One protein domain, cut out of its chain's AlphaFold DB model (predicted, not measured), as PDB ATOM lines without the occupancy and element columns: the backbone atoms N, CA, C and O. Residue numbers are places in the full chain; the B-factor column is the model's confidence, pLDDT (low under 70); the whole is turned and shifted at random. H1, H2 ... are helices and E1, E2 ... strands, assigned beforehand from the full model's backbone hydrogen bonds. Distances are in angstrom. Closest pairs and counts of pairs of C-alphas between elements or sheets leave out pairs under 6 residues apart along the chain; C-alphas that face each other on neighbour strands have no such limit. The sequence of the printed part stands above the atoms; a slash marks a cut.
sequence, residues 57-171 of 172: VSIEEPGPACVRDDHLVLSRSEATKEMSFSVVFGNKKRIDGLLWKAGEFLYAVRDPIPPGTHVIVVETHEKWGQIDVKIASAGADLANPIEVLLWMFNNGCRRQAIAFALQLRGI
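What this domain is: This is residues 57 to 171 of the 172 residues of an uncharacterized protein of Sinorhizobium fredii (strain USDA 257) (UniProt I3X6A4). A strongly twisted, curled sheet of five strands wraps partway round, with the small sheet of E2 and E5 on its open side, like a loose, incompletely closed barrel; the helical hairpin H1 and H2 packs at its E1 edge. The 115 printed residues hold seven named strands, then two named helices; the large sheet, E1 E7 E6 E3 E4, is mixed, and the class is mixed, helices and strands. The whole is compact, with a radius of gyration of the C-alphas of 14.3 A and spans of 38 by 32 by 21 A.

Where its parts are: Find C-alpha 64 at (17.528, -30.250, -36.585), where E1, residues 64 to 67, begins. Next come E2, 73 to 75, E3, 83 to 89 and 19.5 A long, and E4, 93 to 100, 19.4 A, which bends by 66 degrees at residue 97. E5, 106 to 108, and E6, 119 to 124, 16.6 A, lead to E7, 128 to 135, 21.4 A. H1, 145 to 154, spans 14.2 A; H2, 158 to 169, 16.3 A, ends at (20.870, -19.852, -15.846).

How they stand to each other: Look at E7: it is parallel to E1, N 65 to O 132 at 2.8 A, and antiparallel to E6, N 131 to O 120 at 2.8 A. E6 is antiparallel to E3, N 88 to O 121 at 2.8 A. The hairpin E3 and E4 has N 89 to O 93 at 2.8 A. E2 and E5 are antiparallel, N 74 to O 107 at 2.8 A. H1 touches H2, closest C-alphas Met 152 and Ala 161 at 5.3 A, at a shallow tilt of 19 degrees, opposite ways. H1 is on the sheet, over E1; H2 only grazes it with residues 158 to 161. In H1 and H2 every O i to N i+4 pair is within hydrogen-bond range.

The domain as a whole: The two C-alphas farthest apart, Asn 91 and Ile 171, are 40.0 A apart. The printed part has no cut and no long link. Residues 138 to 139 and 170 to 171 have pLDDT under 70.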
ATOM      1  N   VAL A  57      18.259 -35.698 -27.949       92.00
ATOM      2  CA  VAL A  57      17.499 -35.600 -29.194       92.00
ATOM      3  C   VAL A  57      16.159 -36.306 -29.022       92.00
ATOM      4  O   VAL A  57      16.126 -37.493 -28.710       92.00
ATOM      5  N   SER A  58      15.042 -35.596 -29.172       88.94
ATOM      6  CA  SER A  58      13.706 -36.200 -29.030       88.94
ATOM      7  C   SER A  58      13.353 -37.059 -30.241       88.94
ATOM      8  O   SER A  58      13.527 -36.634 -31.380       88.94
ATOM      9  N   ILE A  59      12.821 -38.257 -29.986       88.69
ATOM     10  CA  ILE A  59      12.328 -39.165 -31.034       88.69
ATOM     11  C   ILE A  59      10.875 -38.857 -31.448       88.69
ATOM     12  O   ILE A  59      10.329 -39.479 -32.359       88.69
ATOM     13  N   GLU A  60      10.192 -37.966 -30.730       84.81
ATOM     14  CA  GLU A  60       8.831 -37.509 -31.030       84.81
ATOM     15  C   GLU A  60       8.805 -36.308 -31.968       84.81
ATOM     16  O   GLU A  60       7.810 -36.100 -32.658       84.81
ATOM     17  N   GLU A  61       9.878 -35.522 -31.986       79.69
ATOM     18  CA  GLU A  61       9.945 -34.266 -32.720       79.69
ATOM     19  C   GLU A  61      11.106 -34.283 -33.717       79.69
ATOM     20  O   GLU A  61      12.213 -33.848 -33.388       79.69
ATOM     21  N   PRO A  62      10.867 -34.797 -34.937       72.94
ATOM     22  CA  PRO A  62      11.870 -34.790 -35.990       72.94
ATOM     23  C   PRO A  62      12.232 -33.354 -36.391       72.94
ATOM     24  O   PRO A  62      11.379 -32.464 -36.449       72.94
ATOM     25  N   GLY A  63      13.512 -33.127 -36.674       80.75
ATOM     26  CA  GLY A  63      14.049 -31.817 -37.033       80.75
ATOM     27  C   GLY A  63      15.556 -31.708 -36.789       80.75
ATOM     28  O   GLY A  63      16.210 -32.724 -36.531       80.75
ATOM     29  N   PRO A  64      16.119 -30.487 -36.870       90.44
ATOM     30  CA  PRO A  64      17.528 -30.250 -36.585       90.44
ATOM     31  C   PRO A  64      17.880 -30.597 -35.138       90.44
ATOM     32  O   PRO A  64      17.271 -30.071 -34.201       90.44
ATOM     33  N   ALA A  65      18.894 -31.436 -34.962       92.69
ATOM     34  CA  ALA A  65      19.414 -31.831 -33.664       92.69
ATOM     35  C   ALA A  65      20.917 -31.579 -33.565       92.69
ATOM     36  O   ALA A  65      21.699 -31.919 -34.451       92.69
ATOM     37  N   CYS A  66      21.322 -31.004 -32.445       94.00
ATOM     38  CA  CYS A  66      22.697 -30.698 -32.114       94.00
ATOM     39  C   CYS A  66      23.240 -31.770 -31.178       94.00
ATOM     40  O   CYS A  66      22.672 -32.027 -30.120       94.00
ATOM     41  N   VAL A  67      24.358 -32.380 -31.545       93.75
ATOM     42  CA  VAL A  67      24.987 -33.450 -30.776       93.75
ATOM     43  C   VAL A  67      26.354 -32.992 -30.285       93.75
ATOM     44  O   VAL A  67      27.092 -32.308 -31.001       93.75
ATOM     45  N   ARG A  68      26.668 -33.349 -29.038       92.19
ATOM     46  CA  ARG A  68      27.977 -33.111 -28.443       92.19
ATOM     47  C   ARG A  68      28.932 -34.185 -28.930       92.19
ATOM     48  O   ARG A  68      28.682 -35.367 -28.695       92.19
ATOM     49  N   ASP A  69      30.015 -33.758 -29.569       88.62
ATOM     50  CA  ASP A  69      30.978 -34.667 -30.182       88.62
ATOM     51  C   ASP A  69      30.247 -35.666 -31.103       88.62
ATOM     52  O   ASP A  69      29.396 -35.283 -31.902       88.62
ATOM     53  N   ASP A  70      30.528 -36.951 -30.973       90.19
ATOM     54  CA  ASP A  70      29.899 -38.052 -31.698       90.19
ATOM     55  C   ASP A  70      28.914 -38.869 -30.837       90.19
ATOM     56  O   ASP A  70      28.492 -39.953 -31.243       90.19
ATOM     57  N   HIS A  71      28.515 -38.365 -29.663       92.38
ATOM     58  CA  HIS A  71      27.716 -39.120 -28.695       92.38
ATOM     59  C   HIS A  71      26.218 -38.841 -28.834       92.38
ATOM     60  O   HIS A  71      25.710 -37.815 -28.377       92.38
ATOM     61  N   LEU A  72      25.475 -39.788 -29.410       94.62
ATOM     62  CA  LEU A  72      24.025 -39.670 -29.542       94.62
ATOM     63  C   LEU A  72      23.309 -40.038 -28.235       94.62
ATOM     64  O   LEU A  72      23.328 -41.189 -27.792       94.62
ATOM     65  N   VAL A  73      22.596 -39.069 -27.667       94.81
ATOM     66  CA  VAL A  73      21.635 -39.299 -26.584       94.81
ATOM     67  C   VAL A  73      20.236 -39.048 -27.116       94.81
ATOM     68  O   VAL A  73      19.924 -37.947 -27.562       94.81
ATOM     69  N   LEU A  74      19.382 -40.063 -27.059       93.56
ATOM     70  CA  LEU A  74      17.976 -39.958 -27.418       93.56
ATOM     71  C   LEU A  74      17.141 -39.635 -26.179       93.56
ATOM     72  O   LEU A  74      17.471 -40.053 -25.069       93.56
ATOM     73  N   SER A  75      16.034 -38.929 -26.380       91.38
ATOM     74  CA  SER A  75      14.995 -38.709 -25.376       91.38
ATOM     75  C   SER A  75      13.628 -39.134 -25.893       91.38
ATOM     76  O   SER A  75      13.359 -39.055 -27.093       91.38
ATOM     77  N   ARG A  76      12.780 -39.578 -24.964       89.06
ATOM     78  CA  ARG A  76      11.367 -39.860 -25.208       89.06
ATOM     79  C   ARG A  76      10.492 -39.198 -24.156       89.06
ATOM     80  O   ARG A  76      10.906 -39.058 -23.003       89.06
ATOM     81  N   SER A  77       9.285 -38.802 -24.543       83.31
ATOM     82  CA  SER A  77       8.335 -38.140 -23.639       83.31
ATOM     83  C   SER A  77       7.594 -39.122 -22.731       83.31
ATOM     84  O   SER A  77       7.273 -38.810 -21.583       83.31
ATOM     85  N   GLU A  78       7.370 -40.341 -23.220       83.50
ATOM     86  CA  GLU A  78       6.695 -41.398 -22.481       83.50
ATOM     87  C   GLU A  78       7.645 -42.561 -22.187       83.50
ATOM     88  O   GLU A  78       8.207 -43.183 -23.086       83.50
ATOM     89  N   ALA A  79       7.795 -42.876 -20.900       88.00
ATOM     90  CA  ALA A  79       8.619 -43.981 -20.416       88.00
ATOM     91  C   ALA A  79       7.799 -45.044 -19.665       88.00
ATOM     92  O   ALA A  79       8.337 -45.774 -18.840       88.00
ATOM     93  N   THR A  80       6.489 -45.134 -19.911       88.06
ATOM     94  CA  THR A  80       5.594 -46.076 -19.208       88.06
ATOM     95  C   THR A  80       5.891 -47.534 -19.554       88.06
ATOM     96  O   THR A  80       5.688 -48.417 -18.723       88.06
ATOM     97  N   LYS A  81       6.395 -47.788 -20.765       90.88
ATOM     98  CA  LYS A  81       6.684 -49.126 -21.283       90.88
ATOM     99  C   LYS A  81       8.109 -49.236 -21.804       90.88
ATOM    100  O   LYS A  81       8.750 -48.250 -22.180       90.88
ATOM    101  N   GLU A  82       8.594 -50.468 -21.824       94.94
ATOM    102  CA  GLU A  82       9.785 -50.822 -22.582       94.94
ATOM    103  C   GLU A  82       9.513 -50.655 -24.083       94.94
ATOM    104  O   GLU A  82       8.391 -50.867 -24.544       94.94
ATOM    105  N   MET A  83      10.533 -50.247 -24.834       93.88
ATOM    106  CA  MET A  83      10.442 -50.031 -26.274       93.88
ATOM    107  C   MET A  83      11.674 -50.603 -26.964       93.88
ATOM    108  O   MET A  83      12.802 -50.256 -26.611       93.88
ATOM    109  N   SER A  84      11.453 -51.454 -27.963       95.75
ATOM    110  CA  SER A  84      12.501 -51.834 -28.903       95.75
ATOM    111  C   SER A  84      12.612 -50.770 -29.999       95.75
ATOM    112  O   SER A  84      11.616 -50.135 -30.372       95.75
ATOM    113  N   PHE A  85      13.823 -50.549 -30.493       96.19
ATOM    114  CA  PHE A  85      14.066 -49.610 -31.575       96.19
ATOM    115  C   PHE A  85      15.361 -49.939 -32.322       96.19
ATOM    116  O   PHE A  85      16.163 -50.776 -31.898       96.19
ATOM    117  N   SER A  86      15.560 -49.266 -33.446       96.94
ATOM    118  CA  SER A  86      16.813 -49.264 -34.190       96.94
ATOM    119  C   SER A  86      17.261 -47.835 -34.486       96.94
ATOM    120  O   SER A  86      16.461 -46.893 -34.474       96.94
ATOM    121  N   VAL A  87      18.561 -47.677 -34.721       96.94
ATOM    122  CA  VAL A  87      19.179 -46.405 -35.104       96.94
ATOM    123  C   VAL A  87      19.941 -46.603 -36.403       96.94
ATOM    124  O   VAL A  87      20.774 -47.503 -36.520       96.94
ATOM    125  N   VAL A  88      19.679 -45.734 -37.374       96.31
ATOM    126  CA  VAL A  88      20.323 -45.739 -38.686       96.31
ATOM    127  C   VAL A  88      21.068 -44.424 -38.882       96.31
ATOM    128  O   VAL A  88      20.470 -43.352 -38.878       96.31
ATOM    129  N   PHE A  89      22.381 -44.491 -39.082       95.69
ATOM    130  CA  PHE A  89      23.234 -43.343 -39.380       95.69
ATOM    131  C   PHE A  89      23.393 -43.196 -40.899       95.69
ATOM    132  O   PHE A  89      24.378 -43.656 -41.488       95.69
ATOM    133  N   GLY A  90      22.397 -42.592 -41.552       89.88
ATOM    134  CA  GLY A  90      22.346 -42.456 -43.009       89.88
ATOM    135  C   GLY A  90      22.539 -43.799 -43.725       89.88
ATOM    136  O   GLY A  90      21.891 -44.786 -43.407       89.88
ATOM    137  N   ASN A  91      23.470 -43.857 -44.677       89.00
ATOM    138  CA  ASN A  91      23.842 -45.087 -45.389       89.00
ATOM    139  C   ASN A  91      25.074 -45.801 -44.797       89.00
ATOM    140  O   ASN A  91      25.627 -46.691 -45.440       89.00
ATOM    141  N   LYS A  92      25.551 -45.390 -43.615       90.69
ATOM    142  CA  LYS A  92      26.862 -45.805 -43.086       90.69
ATOM    143  C   LYS A  92      26.774 -46.960 -42.099       90.69
ATOM    144  O   LYS A  92      27.648 -47.821 -42.087       90.69
ATOM    145  N   LYS A  93      25.770 -46.944 -41.224       95.12
ATOM    146  CA  LYS A  93      25.654 -47.903 -40.121       95.12
ATOM    147  C   LYS A  93      24.212 -48.018 -39.653       95.12
ATOM    148  O   LYS A  93      23.513 -47.013 -39.555       95.12
ATOM    149  N   ARG A  94      23.810 -49.238 -39.311       96.06
ATOM    150  CA  ARG A  94      22.534 -49.560 -38.677       96.06
ATOM    151  C   ARG A  94      22.791 -50.337 -37.390       96.06
ATOM    152  O   ARG A  94      23.701 -51.164 -37.350       96.06
ATOM    153  N   ILE A  95      22.017 -50.036 -36.354       96.75
ATOM    154  CA  ILE A  95      22.042 -50.723 -35.065       96.75
ATOM    155  C   ILE A  95      20.627 -51.185 -34.761       96.75
ATOM    156  O   ILE A  95      19.745 -50.361 -34.522       96.75
ATOM    157  N   ASP A  96      20.426 -52.495 -34.776       95.75
ATOM    158  CA  ASP A  96      19.139 -53.132 -34.526       95.75
ATOM    159  C   ASP A  96      19.055 -53.708 -33.109       95.75
ATOM    160  O   ASP A  96      20.064 -53.906 -32.431       95.75
ATOM    161  N   GLY A  97      17.829 -54.004 -32.669       93.94
ATOM    162  CA  GLY A  97      17.583 -54.710 -31.410       93.94
ATOM    163  C   GLY A  97      17.922 -53.904 -30.155       93.94
ATOM    164  O   GLY A  97      18.139 -54.493 -29.096       93.94
ATOM    165  N   LEU A  98      17.972 -52.571 -30.250       97.00
ATOM    166  CA  LEU A  98      18.152 -51.719 -29.080       97.00
ATOM    167  C   LEU A  98      16.893 -51.767 -28.216       97.00
ATOM    168  O   LEU A  98      15.771 -51.810 -28.722       97.00
ATOM    169  N   LEU A  99      17.090 -51.757 -26.899       96.62
ATOM    170  CA  LEU A  99      16.017 -51.901 -25.923       96.62
ATOM    171  C   LEU A  99      16.062 -50.770 -24.901       96.62
ATOM    172  O   LEU A  99      17.011 -50.676 -24.125       96.62
ATOM    173  N   TRP A 100      15.026 -49.937 -24.894       95.44
ATOM    174  CA  TRP A 100      14.871 -48.794 -23.997       95.44
ATOM    175  C   TRP A 100      13.926 -49.154 -22.847       95.44
ATOM    176  O   TRP A 100      12.731 -49.374 -23.072       95.44
ATOM    177  N   LYS A 101      14.438 -49.253 -21.614       95.62
ATOM    178  CA  LYS A 101      13.687 -49.821 -20.479       95.62
ATOM    179  C   LYS A 101      12.590 -48.892 -19.981       95.62
ATOM    180  O   LYS A 101      12.718 -47.675 -20.046       95.62
ATOM    181  N   ALA A 102      11.499 -49.452 -19.452       92.44
ATOM    182  CA  ALA A 102      10.465 -48.660 -18.781       92.44
ATOM    183  C   ALA A 102      11.071 -47.817 -17.638       92.44
ATOM    184  O   ALA A 102      11.981 -48.258 -16.942       92.44
ATOM    185  N   GLY A 103      10.582 -46.592 -17.463       89.81
ATOM    186  CA  GLY A 103      11.098 -45.601 -16.515       89.81
ATOM    187  C   GLY A 103      12.274 -44.763 -17.035       89.81
ATOM    188  O   GLY A 103      12.537 -43.686 -16.495       89.81
ATOM    189  N   GLU A 104      12.950 -45.190 -18.106       90.81
ATOM    190  CA  GLU A 104      14.061 -44.446 -18.704       90.81
ATOM    191  C   GLU A 104      13.559 -43.444 -19.746       90.81
ATOM    192  O   GLU A 104      12.888 -43.812 -20.708       90.81
ATOM    193  N   PHE A 105      13.911 -42.172 -19.574       89.75
ATOM    194  CA  PHE A 105      13.544 -41.094 -20.504       89.75
ATOM    195  C   PHE A 105      14.675 -40.716 -21.454       89.75
ATOM    196  O   PHE A 105      14.423 -40.062 -22.460       89.75
ATOM    197  N   LEU A 106      15.906 -41.111 -21.122       93.12
ATOM    198  CA  LEU A 106      17.102 -40.893 -21.923       93.12
ATOM    199  C   LEU A 106      17.699 -42.246 -22.303       93.12
ATOM    200  O   LEU A 106      17.630 -43.186 -21.512       93.12
ATOM    201  N   TYR A 107      18.291 -42.322 -23.488       94.38
ATOM    202  CA  TYR A 107      19.058 -43.475 -23.942       94.38
ATOM    203  C   TYR A 107      20.342 -43.005 -24.603       94.38
ATOM    204  O   TYR A 107      20.306 -42.309 -25.616       94.38
ATOM    205  N   ALA A 108      21.481 -43.390 -24.037       95.44
ATOM    206  CA  ALA A 108      22.773 -43.169 -24.666       95.44
ATOM    207  C   ALA A 108      23.041 -44.301 -25.661       95.44
ATOM    208  O   ALA A 108      23.207 -45.460 -25.268       95.44
ATOM    209  N   VAL A 109      23.077 -43.972 -26.951       95.81
ATOM    210  CA  VAL A 109      23.491 -44.922 -27.985       95.81
ATOM    211  C   VAL A 109      24.995 -45.124 -27.832       95.81
ATOM    212  O   VAL A 109      25.762 -44.168 -27.878       95.81
ATOM    213  N   ARG A 110      25.409 -46.368 -27.570       93.12
ATOM    214  CA  ARG A 110      26.806 -46.692 -27.229       93.12
ATOM    215  C   ARG A 110      27.764 -46.445 -28.382       93.12
ATOM    216  O   ARG A 110      28.915 -46.083 -28.171       93.12
ATOM    217  N   ASP A 111      27.293 -46.708 -29.587       93.81
ATOM    218  CA  ASP A 111      28.068 -46.541 -30.796       93.81
ATOM    219  C   ASP A 111      28.157 -45.060 -31.185       93.81
ATOM    220  O   ASP A 111      27.116 -44.406 -31.302       93.81
ATOM    221  N   PRO A 112      29.369 -44.544 -31.453       93.50
ATOM    222  CA  PRO A 112      29.535 -43.167 -31.882       93.50
ATOM    223  C   PRO A 112      28.911 -42.944 -33.261       93.50
ATOM    224  O   PRO A 112      28.863 -43.848 -34.108       93.50
ATOM    225  N   ILE A 113      28.474 -41.708 -33.499       94.38
ATOM    226  CA  ILE A 113      27.988 -41.264 -34.802       94.38
ATOM    227  C   ILE A 113      29.151 -41.329 -35.809       94.38
ATOM    228  O   ILE A 113      30.169 -40.663 -35.613       94.38
ATOM    229  N   PRO A 114      29.022 -42.073 -36.927       94.31
ATOM    230  CA  PRO A 114      30.070 -42.128 -37.940       94.31
ATOM    231  C   PRO A 114      30.389 -40.739 -38.526       94.31
ATOM    232  O   PRO A 114      29.458 -39.968 -38.798       94.31
ATOM    233  N   PRO A 115      31.661 -40.418 -38.825       90.69
ATOM    234  CA  PRO A 115      32.030 -39.143 -39.436       90.69
ATOM    235  C   PRO A 115      31.271 -38.854 -40.740       90.69
ATOM    236  O   PRO A 115      31.062 -39.740 -41.580       90.69
ATOM    237  N   GLY A 116      30.861 -37.598 -40.922       89.44
ATOM    238  CA  GLY A 116      30.079 -37.154 -42.083       89.44
ATOM    239  C   GLY A 116      28.627 -37.649 -42.092       89.44
ATOM    240  O   GLY A 116      28.001 -37.685 -43.148       89.44
ATOM    241  N   THR A 117      28.097 -38.095 -40.952       92.44
ATOM    242  CA  THR A 117      26.660 -38.358 -40.803       92.44
ATOM    243  C   THR A 117      25.923 -37.034 -40.637       92.44
ATOM    244  O   THR A 117      26.224 -36.262 -39.730       92.44
ATOM    245  N   HIS A 118      24.944 -36.789 -41.504       91.94
ATOM    246  CA  HIS A 118      24.084 -35.600 -41.447       91.94
ATOM    247  C   HIS A 118      22.625 -35.935 -41.143       91.94
ATOM    248  O   HIS A 118      21.852 -35.041 -40.820       91.94
ATOM    249  N   VAL A 119      22.261 -37.213 -41.238       94.19
ATOM    250  CA  VAL A 119      20.903 -37.706 -41.030       94.19
ATOM    251  C   VAL A 119      20.965 -38.945 -40.150       94.19
ATOM    252  O   VAL A 119      21.762 -39.852 -40.408       94.19
ATOM    253  N   ILE A 120      20.113 -38.983 -39.134       94.94
ATOM    254  CA  ILE A 120      19.877 -40.152 -38.291       94.94
ATOM    255  C   ILE A 120      18.403 -40.518 -38.391       94.94
ATOM    256  O   ILE A 120      17.543 -39.644 -38.319       94.94
ATOM    257  N   VAL A 121      18.111 -41.803 -38.546       94.88
ATOM    258  CA  VAL A 121      16.748 -42.326 -38.457       94.88
ATOM    259  C   VAL A 121      16.633 -43.162 -37.195       94.88
ATOM    260  O   VAL A 121      17.474 -44.021 -36.935       94.88
ATOM    261  N   VAL A 122      15.596 -42.897 -36.408       94.81
ATOM    262  CA  VAL A 122      15.202 -43.741 -35.280       94.81
ATOM    263  C   VAL A 122      13.921 -44.454 -35.671       94.81
ATOM    264  O   VAL A 122      12.921 -43.801 -35.966       94.81
ATOM    265  N   GLU A 123      13.948 -45.782 -35.679       94.56
ATOM    266  CA  GLU A 123      12.792 -46.608 -36.033       94.56
ATOM    267  C   GLU A 123      12.324 -47.375 -34.801       94.56
ATOM    268  O   GLU A 123      13.101 -48.082 -34.162       94.56
ATOM    269  N   THR A 124      11.043 -47.257 -34.481       91.69
ATOM    270  CA  THR A 124      10.355 -48.047 -33.460       91.69
ATOM    271  C   THR A 124       9.285 -48.904 -34.140       91.69
ATOM    272  O   THR A 124       9.037 -48.771 -35.338       91.69
ATOM    273  N   HIS A 125       8.608 -49.777 -33.390       85.19
ATOM    274  CA  HIS A 125       7.503 -50.572 -33.942       85.19
ATOM    275  C   HIS A 125       6.329 -49.738 -34.478       85.19
ATOM    276  O   HIS A 125       5.586 -50.216 -35.329       85.19
ATOM    277  N   GLU A 126       6.143 -48.518 -33.971       81.44
ATOM    278  CA  GLU A 126       4.969 -47.690 -34.275       81.44
ATOM    279  C   GLU A 126       5.284 -46.539 -35.233       81.44
ATOM    280  O   GLU A 126       4.392 -46.037 -35.915       81.44
ATOM    281  N   LYS A 127       6.539 -46.083 -35.269       84.44
ATOM    282  CA  LYS A 127       6.932 -44.872 -35.991       84.44
ATOM    283  C   LYS A 127       8.399 -44.899 -36.388       84.44
ATOM    284  O   LYS A 127       9.221 -45.557 -35.761       84.44
ATOM    285  N   TRP A 128       8.733 -44.087 -37.380       84.06
ATOM    286  CA  TRP A 128      10.107 -43.720 -37.686       84.06
ATOM    287  C   TRP A 128      10.229 -42.196 -37.693       84.06
ATOM    288  O   TRP A 128       9.286 -41.490 -38.053       84.06
ATOM    289  N   GLY A 129      11.375 -41.691 -37.246       86.25
ATOM    290  CA  GLY A 129      11.679 -40.266 -37.208       86.25
ATOM    291  C   GLY A 129      13.028 -39.994 -37.852       86.25
ATOM    292  O   GLY A 129      14.017 -40.633 -37.496       86.25
ATOM    293  N   GLN A 130      13.062 -39.047 -38.791       90.94
ATOM    294  CA  GLN A 130      14.299 -38.545 -39.382       90.94
ATOM    295  C   GLN A 130      14.780 -37.305 -38.624       90.94
ATOM    296  O   GLN A 130      14.008 -36.388 -38.350       90.94
ATOM    297  N   ILE A 131      16.066 -37.281 -38.307       92.19
ATOM    298  CA  ILE A 131      16.725 -36.232 -37.541       92.19
ATOM    299  C   ILE A 131      17.898 -35.705 -38.366       92.19
ATOM    300  O   ILE A 131      18.788 -36.473 -38.740       92.19
ATOM    301  N   ASP A 132      17.930 -34.394 -38.592       93.00
ATOM    302  CA  ASP A 132      19.051 -33.730 -39.258       93.00
ATOM    303  C   ASP A 132      20.097 -33.344 -38.214       93.00
ATOM    304  O   ASP A 132      19.878 -32.453 -37.394       93.00
ATOM    305  N   VAL A 133      21.247 -34.011 -38.219       91.88
ATOM    306  CA  VAL A 133      22.221 -33.895 -37.130       91.88
ATOM    307  C   VAL A 133      23.338 -32.909 -37.450       91.88
ATOM    308  O   VAL A 133      23.929 -32.908 -38.533       91.88
ATOM    309  N   LYS A 134      23.649 -32.075 -36.457       92.81
ATOM    310  CA  LYS A 134      24.773 -31.141 -36.410       92.81
ATOM    311  C   LYS A 134      25.687 -31.561 -35.267       92.81
ATOM    312  O   LYS A 134      25.232 -31.712 -34.139       92.81
ATOM    313  N   ILE A 135      26.967 -31.757 -35.556       89.12
ATOM    314  CA  ILE A 135      27.959 -32.242 -34.590       89.12
ATOM    315  C   ILE A 135      28.813 -31.065 -34.114       89.12
ATOM    316  O   ILE A 135      29.429 -30.376 -34.927       89.12
ATOM    317  N   ALA A 136      28.836 -30.824 -32.802       81.12
ATOM    318  CA  ALA A 136      29.445 -29.631 -32.219       81.12
ATOM    319  C   ALA A 136      30.977 -29.604 -32.320       81.12
ATOM    320  O   ALA A 136      31.542 -28.533 -32.540       81.12
ATOM    321  N   SER A 137      31.647 -30.762 -32.258       71.44
ATOM    322  CA  SER A 137      33.110 -30.850 -32.408       71.44
ATOM    323  C   SER A 137      33.617 -30.335 -33.762       71.44
ATOM    324  O   SER A 137      34.799 -30.040 -33.906       71.44
ATOM    325  N   ALA A 138      32.727 -30.178 -34.746       64.88
ATOM    326  CA  ALA A 138      33.041 -29.640 -36.063       64.88
ATOM    327  C   ALA A 138      32.812 -28.119 -36.195       64.88
ATOM    328  O   ALA A 138      33.052 -27.577 -37.273       64.88
ATOM    329  N   GLY A 139      32.317 -27.417 -35.164       65.56
ATOM    330  CA  GLY A 139      31.922 -26.013 -35.340       65.56
ATOM    331  C   GLY A 139      31.708 -25.143 -34.101       65.56
ATOM    332  O   GLY A 139      31.271 -24.007 -34.278       65.56
ATOM    333  N   ALA A 140      31.989 -25.621 -32.886       79.25
ATOM    334  CA  ALA A 140      31.912 -24.816 -31.664       79.25
ATOM    335  C   ALA A 140      33.073 -25.116 -30.709       79.25
ATOM    336  O   ALA A 140      33.461 -26.276 -30.558       79.25
ATOM    337  N   ASP A 141      33.568 -24.093 -30.005       83.88
ATOM    338  CA  ASP A 141      34.401 -24.305 -28.824       83.88
ATOM    339  C   ASP A 141      33.527 -24.812 -27.666       83.88
ATOM    340  O   ASP A 141      32.786 -24.058 -27.030       83.88
ATOM    341  N   LEU A 142      33.611 -26.115 -27.387       85.75
ATOM    342  CA  LEU A 142      32.860 -26.761 -26.309       85.75
ATOM    343  C   LEU A 142      33.252 -26.264 -24.909       85.75
ATOM    344  O   LEU A 142      32.498 -26.501 -23.961       85.75
ATOM    345  N   ALA A 143      34.400 -25.593 -24.762       86.44
ATOM    346  CA  ALA A 143      34.822 -24.991 -23.502       86.44
ATOM    347  C   ALA A 143      34.126 -23.648 -23.225       86.44
ATOM    348  O   ALA A 143      34.057 -23.238 -22.067       86.44
ATOM    349  N   ASN A 144      33.576 -22.988 -24.253       88.44
ATOM    350  CA  ASN A 144      32.872 -21.717 -24.132       88.44
ATOM    351  C   ASN A 144      31.345 -21.924 -24.226       88.44
ATOM    352  O   ASN A 144      30.791 -22.056 -25.322       88.44
ATOM    353  N   PRO A 145      30.604 -21.883 -23.102       88.44
ATOM    354  CA  PRO A 145      29.173 -22.175 -23.118       88.44
ATOM    355  C   PRO A 145      28.349 -21.173 -23.937       88.44
ATOM    356  O   PRO A 145      27.307 -21.526 -24.486       88.44
ATOM    357  N   ILE A 146      28.804 -19.924 -24.054       89.06
ATOM    358  CA  ILE A 146      28.111 -18.925 -24.873       89.06
ATOM    359  C   ILE A 146      28.261 -19.252 -26.360       89.06
ATOM    360  O   ILE A 146      27.291 -19.128 -27.109       89.06
ATOM    361  N   GLU A 147      29.432 -19.725 -26.788       89.75
ATOM    362  CA  GLU A 147      29.636 -20.181 -28.165       89.75
ATOM    363  C   GLU A 147      28.823 -21.430 -28.483       89.75
ATOM    364  O   GLU A 147      28.176 -21.469 -29.527       89.75
ATOM    365  N   VAL A 148      28.760 -22.400 -27.568       91.50
ATOM    366  CA  VAL A 148      27.896 -23.582 -27.717       91.50
ATOM    367  C   VAL A 148      26.434 -23.175 -27.900       91.50
ATOM    368  O   VAL A 148      25.766 -23.639 -28.825       91.50
ATOM    369  N   LEU A 149      25.939 -22.269 -27.056       91.12
ATOM    370  CA  LEU A 149      24.565 -21.777 -27.126       91.12
ATOM    371  C   LEU A 149      24.272 -21.072 -28.459       91.12
ATOM    372  O   LEU A 149      23.249 -21.335 -29.099       91.12
ATOM    373  N   LEU A 150      25.175 -20.189 -28.895       90.44
ATOM    374  CA  LEU A 150      25.065 -19.495 -30.179       90.44
ATOM    375  C   LEU A 150      25.116 -20.475 -31.350       90.44
ATOM    376  O   LEU A 150      24.344 -20.339 -32.300       90.44
ATOM    377  N   TRP A 151      25.995 -21.471 -31.284       92.56
ATOM    378  CA  TRP A 151      26.119 -22.501 -32.303       92.56
ATOM    379  C   TRP A 151      24.846 -23.344 -32.406       92.56
ATOM    380  O   TRP A 151      24.346 -23.526 -33.517       92.56
ATOM    381  N   MET A 152      24.261 -23.778 -31.282       92.88
ATOM    382  CA  MET A 152      22.983 -24.501 -31.274       92.88
ATOM    383  C   MET A 152      21.864 -23.676 -31.916       92.88
ATOM    384  O   MET A 152      21.110 -24.185 -32.746       92.88
ATOM    385  N   PHE A 153      21.770 -22.391 -31.562       91.00
ATOM    386  CA  PHE A 153      20.771 -21.485 -32.124       91.00
ATOM    387  C   PHE A 153      20.944 -21.308 -33.640       91.00
ATOM    388  O   PHE A 153      19.979 -21.469 -34.387       91.00
ATOM    389  N   ASN A 154      22.170 -21.047 -34.108       90.44
ATOM    390  CA  ASN A 154      22.468 -20.851 -35.534       90.44
ATOM    391  C   ASN A 154      22.229 -22.119 -36.370       90.44
ATOM    392  O   ASN A 154      21.918 -22.025 -37.553       90.44
ATOM    393  N   ASN A 155      22.350 -23.296 -35.757       91.88
ATOM    394  CA  ASN A 155      22.095 -24.585 -36.397       91.88
ATOM    395  C   ASN A 155      20.621 -25.025 -36.347       91.88
ATOM    396  O   ASN A 155      20.296 -26.128 -36.781       91.88
ATOM    397  N   GLY A 156      19.723 -24.179 -35.836       90.12
ATOM    398  CA  GLY A 156      18.289 -24.467 -35.778       90.12
ATOM    399  C   GLY A 156      17.877 -25.401 -34.636       90.12
ATOM    400  O   GLY A 156      16.696 -25.723 -34.516       90.12
ATOM    401  N   CYS A 157      18.799 -25.776 -33.747       91.50
ATOM    402  CA  CYS A 157      18.559 -26.653 -32.601       91.50
ATOM    403  C   CYS A 157      17.883 -25.891 -31.446       91.50
ATOM    404  O   CYS A 157      18.373 -25.850 -30.318       91.50
ATOM    405  N   ARG A 158      16.761 -25.217 -31.725       86.69
ATOM    406  CA  ARG A 158      16.155 -24.210 -30.839       86.69
ATOM    407  C   ARG A 158      15.771 -24.759 -29.463       86.69
ATOM    408  O   ARG A 158      16.033 -24.095 -28.465       86.69
ATOM    409  N   ARG A 159      15.169 -25.952 -29.393       83.69
ATOM    410  CA  ARG A 159      14.786 -26.598 -28.118       83.69
ATOM    411  C   ARG A 159      16.006 -26.864 -27.244       83.69
ATOM    412  O   ARG A 159      15.992 -26.564 -26.057       83.69
ATOM    413  N   GLN A 160      17.065 -27.369 -27.864       91.19
ATOM    414  CA  GLN A 160      18.331 -27.661 -27.206       91.19
ATOM    415  C   GLN A 160      19.036 -26.380 -26.767       91.19
ATOM    416  O   GLN A 160      19.490 -26.305 -25.635       91.19
ATOM    417  N   ALA A 161      19.022 -25.330 -27.594       90.94
ATOM    418  CA  ALA A 161      19.531 -24.011 -27.224       90.94
ATOM    419  C   ALA A 161      18.780 -23.428 -26.012       90.94
ATOM    420  O   ALA A 161      19.400 -22.896 -25.096       90.94
ATOM    421  N   ILE A 162      17.450 -23.557 -25.969       85.94
ATOM    422  CA  ILE A 162      16.636 -23.129 -24.822       85.94
ATOM    423  C   ILE A 162      16.986 -23.949 -23.576       85.94
ATOM    424  O   ILE A 162      17.262 -23.359 -22.534       85.94
ATOM    425  N   ALA A 163      17.012 -25.282 -23.675       86.56
ATOM    426  CA  ALA A 163      17.387 -26.163 -22.569       86.56
ATOM    427  C   ALA A 163      18.795 -25.839 -22.045       86.56
ATOM    428  O   ALA A 163      18.989 -25.697 -20.840       86.56
ATOM    429  N   PHE A 164      19.753 -25.616 -22.949       89.50
ATOM    430  CA  PHE A 164      21.126 -25.252 -22.620       89.50
ATOM    431  C   PHE A 164      21.179 -23.898 -21.911       89.50
ATOM    432  O   PHE A 164      21.798 -23.768 -20.862       89.50
ATOM    433  N   ALA A 165      20.467 -22.890 -22.417       86.81
ATOM    434  CA  ALA A 165      20.390 -21.580 -21.779       86.81
ATOM    435  C   ALA A 165      19.720 -21.625 -20.394       86.81
ATOM    436  O   ALA A 165      20.156 -20.926 -19.478       86.81
ATOM    437  N   LEU A 166      18.686 -22.455 -20.214       82.25
ATOM    438  CA  LEU A 166      18.078 -22.702 -18.904       82.25
ATOM    439  C   LEU A 166      19.066 -23.387 -17.951       82.25
ATOM    440  O   LEU A 166      19.162 -22.970 -16.799       82.25
ATOM    441  N   GLN A 167      19.842 -24.359 -18.438       84.38
ATOM    442  CA  GLN A 167      20.907 -25.000 -17.669       84.38
ATOM    443  C   GLN A 167      21.996 -23.995 -17.259       84.38
ATOM    444  O   GLN A 167      22.424 -24.000 -16.110       84.38
ATOM    445  N   LEU A 168      22.404 -23.081 -18.148       84.06
ATOM    446  CA  LEU A 168      23.368 -22.019 -17.824       84.06
ATOM    447  C   LEU A 168      22.835 -21.026 -16.787       84.06
ATOM    448  O   LEU A 168      23.593 -20.538 -15.951       84.06
ATOM    449  N   ARG A 169      21.534 -20.716 -16.833       75.00
ATOM    450  CA  ARG A 169      20.870 -19.852 -15.846       75.00
ATOM    451  C   ARG A 169      20.773 -20.521 -14.466       75.00
ATOM    452  O   ARG A 169      20.651 -19.809 -13.473       75.00
ATOM    453  N   GLY A 170      20.828 -21.852 -14.415       62.09
ATOM    454  CA  GLY A 170      20.829 -22.676 -13.209       62.09
ATOM    455  C   GLY A 170      22.163 -23.386 -12.971       62.09
ATOM    456  O   GLY A 170      22.191 -24.613 -12.879       62.09
ATOM    457  N   ILE A 171      23.258 -22.623 -12.824       48.34
ATOM    458  CA  ILE A 171      24.382 -23.070 -11.979       48.34
ATOM    459  C   ILE A 171      23.750 -23.489 -10.643       48.34
ATOM    460  O   ILE A 171      23.042 -22.672 -10.063       48.34
TER     461      ILE A 171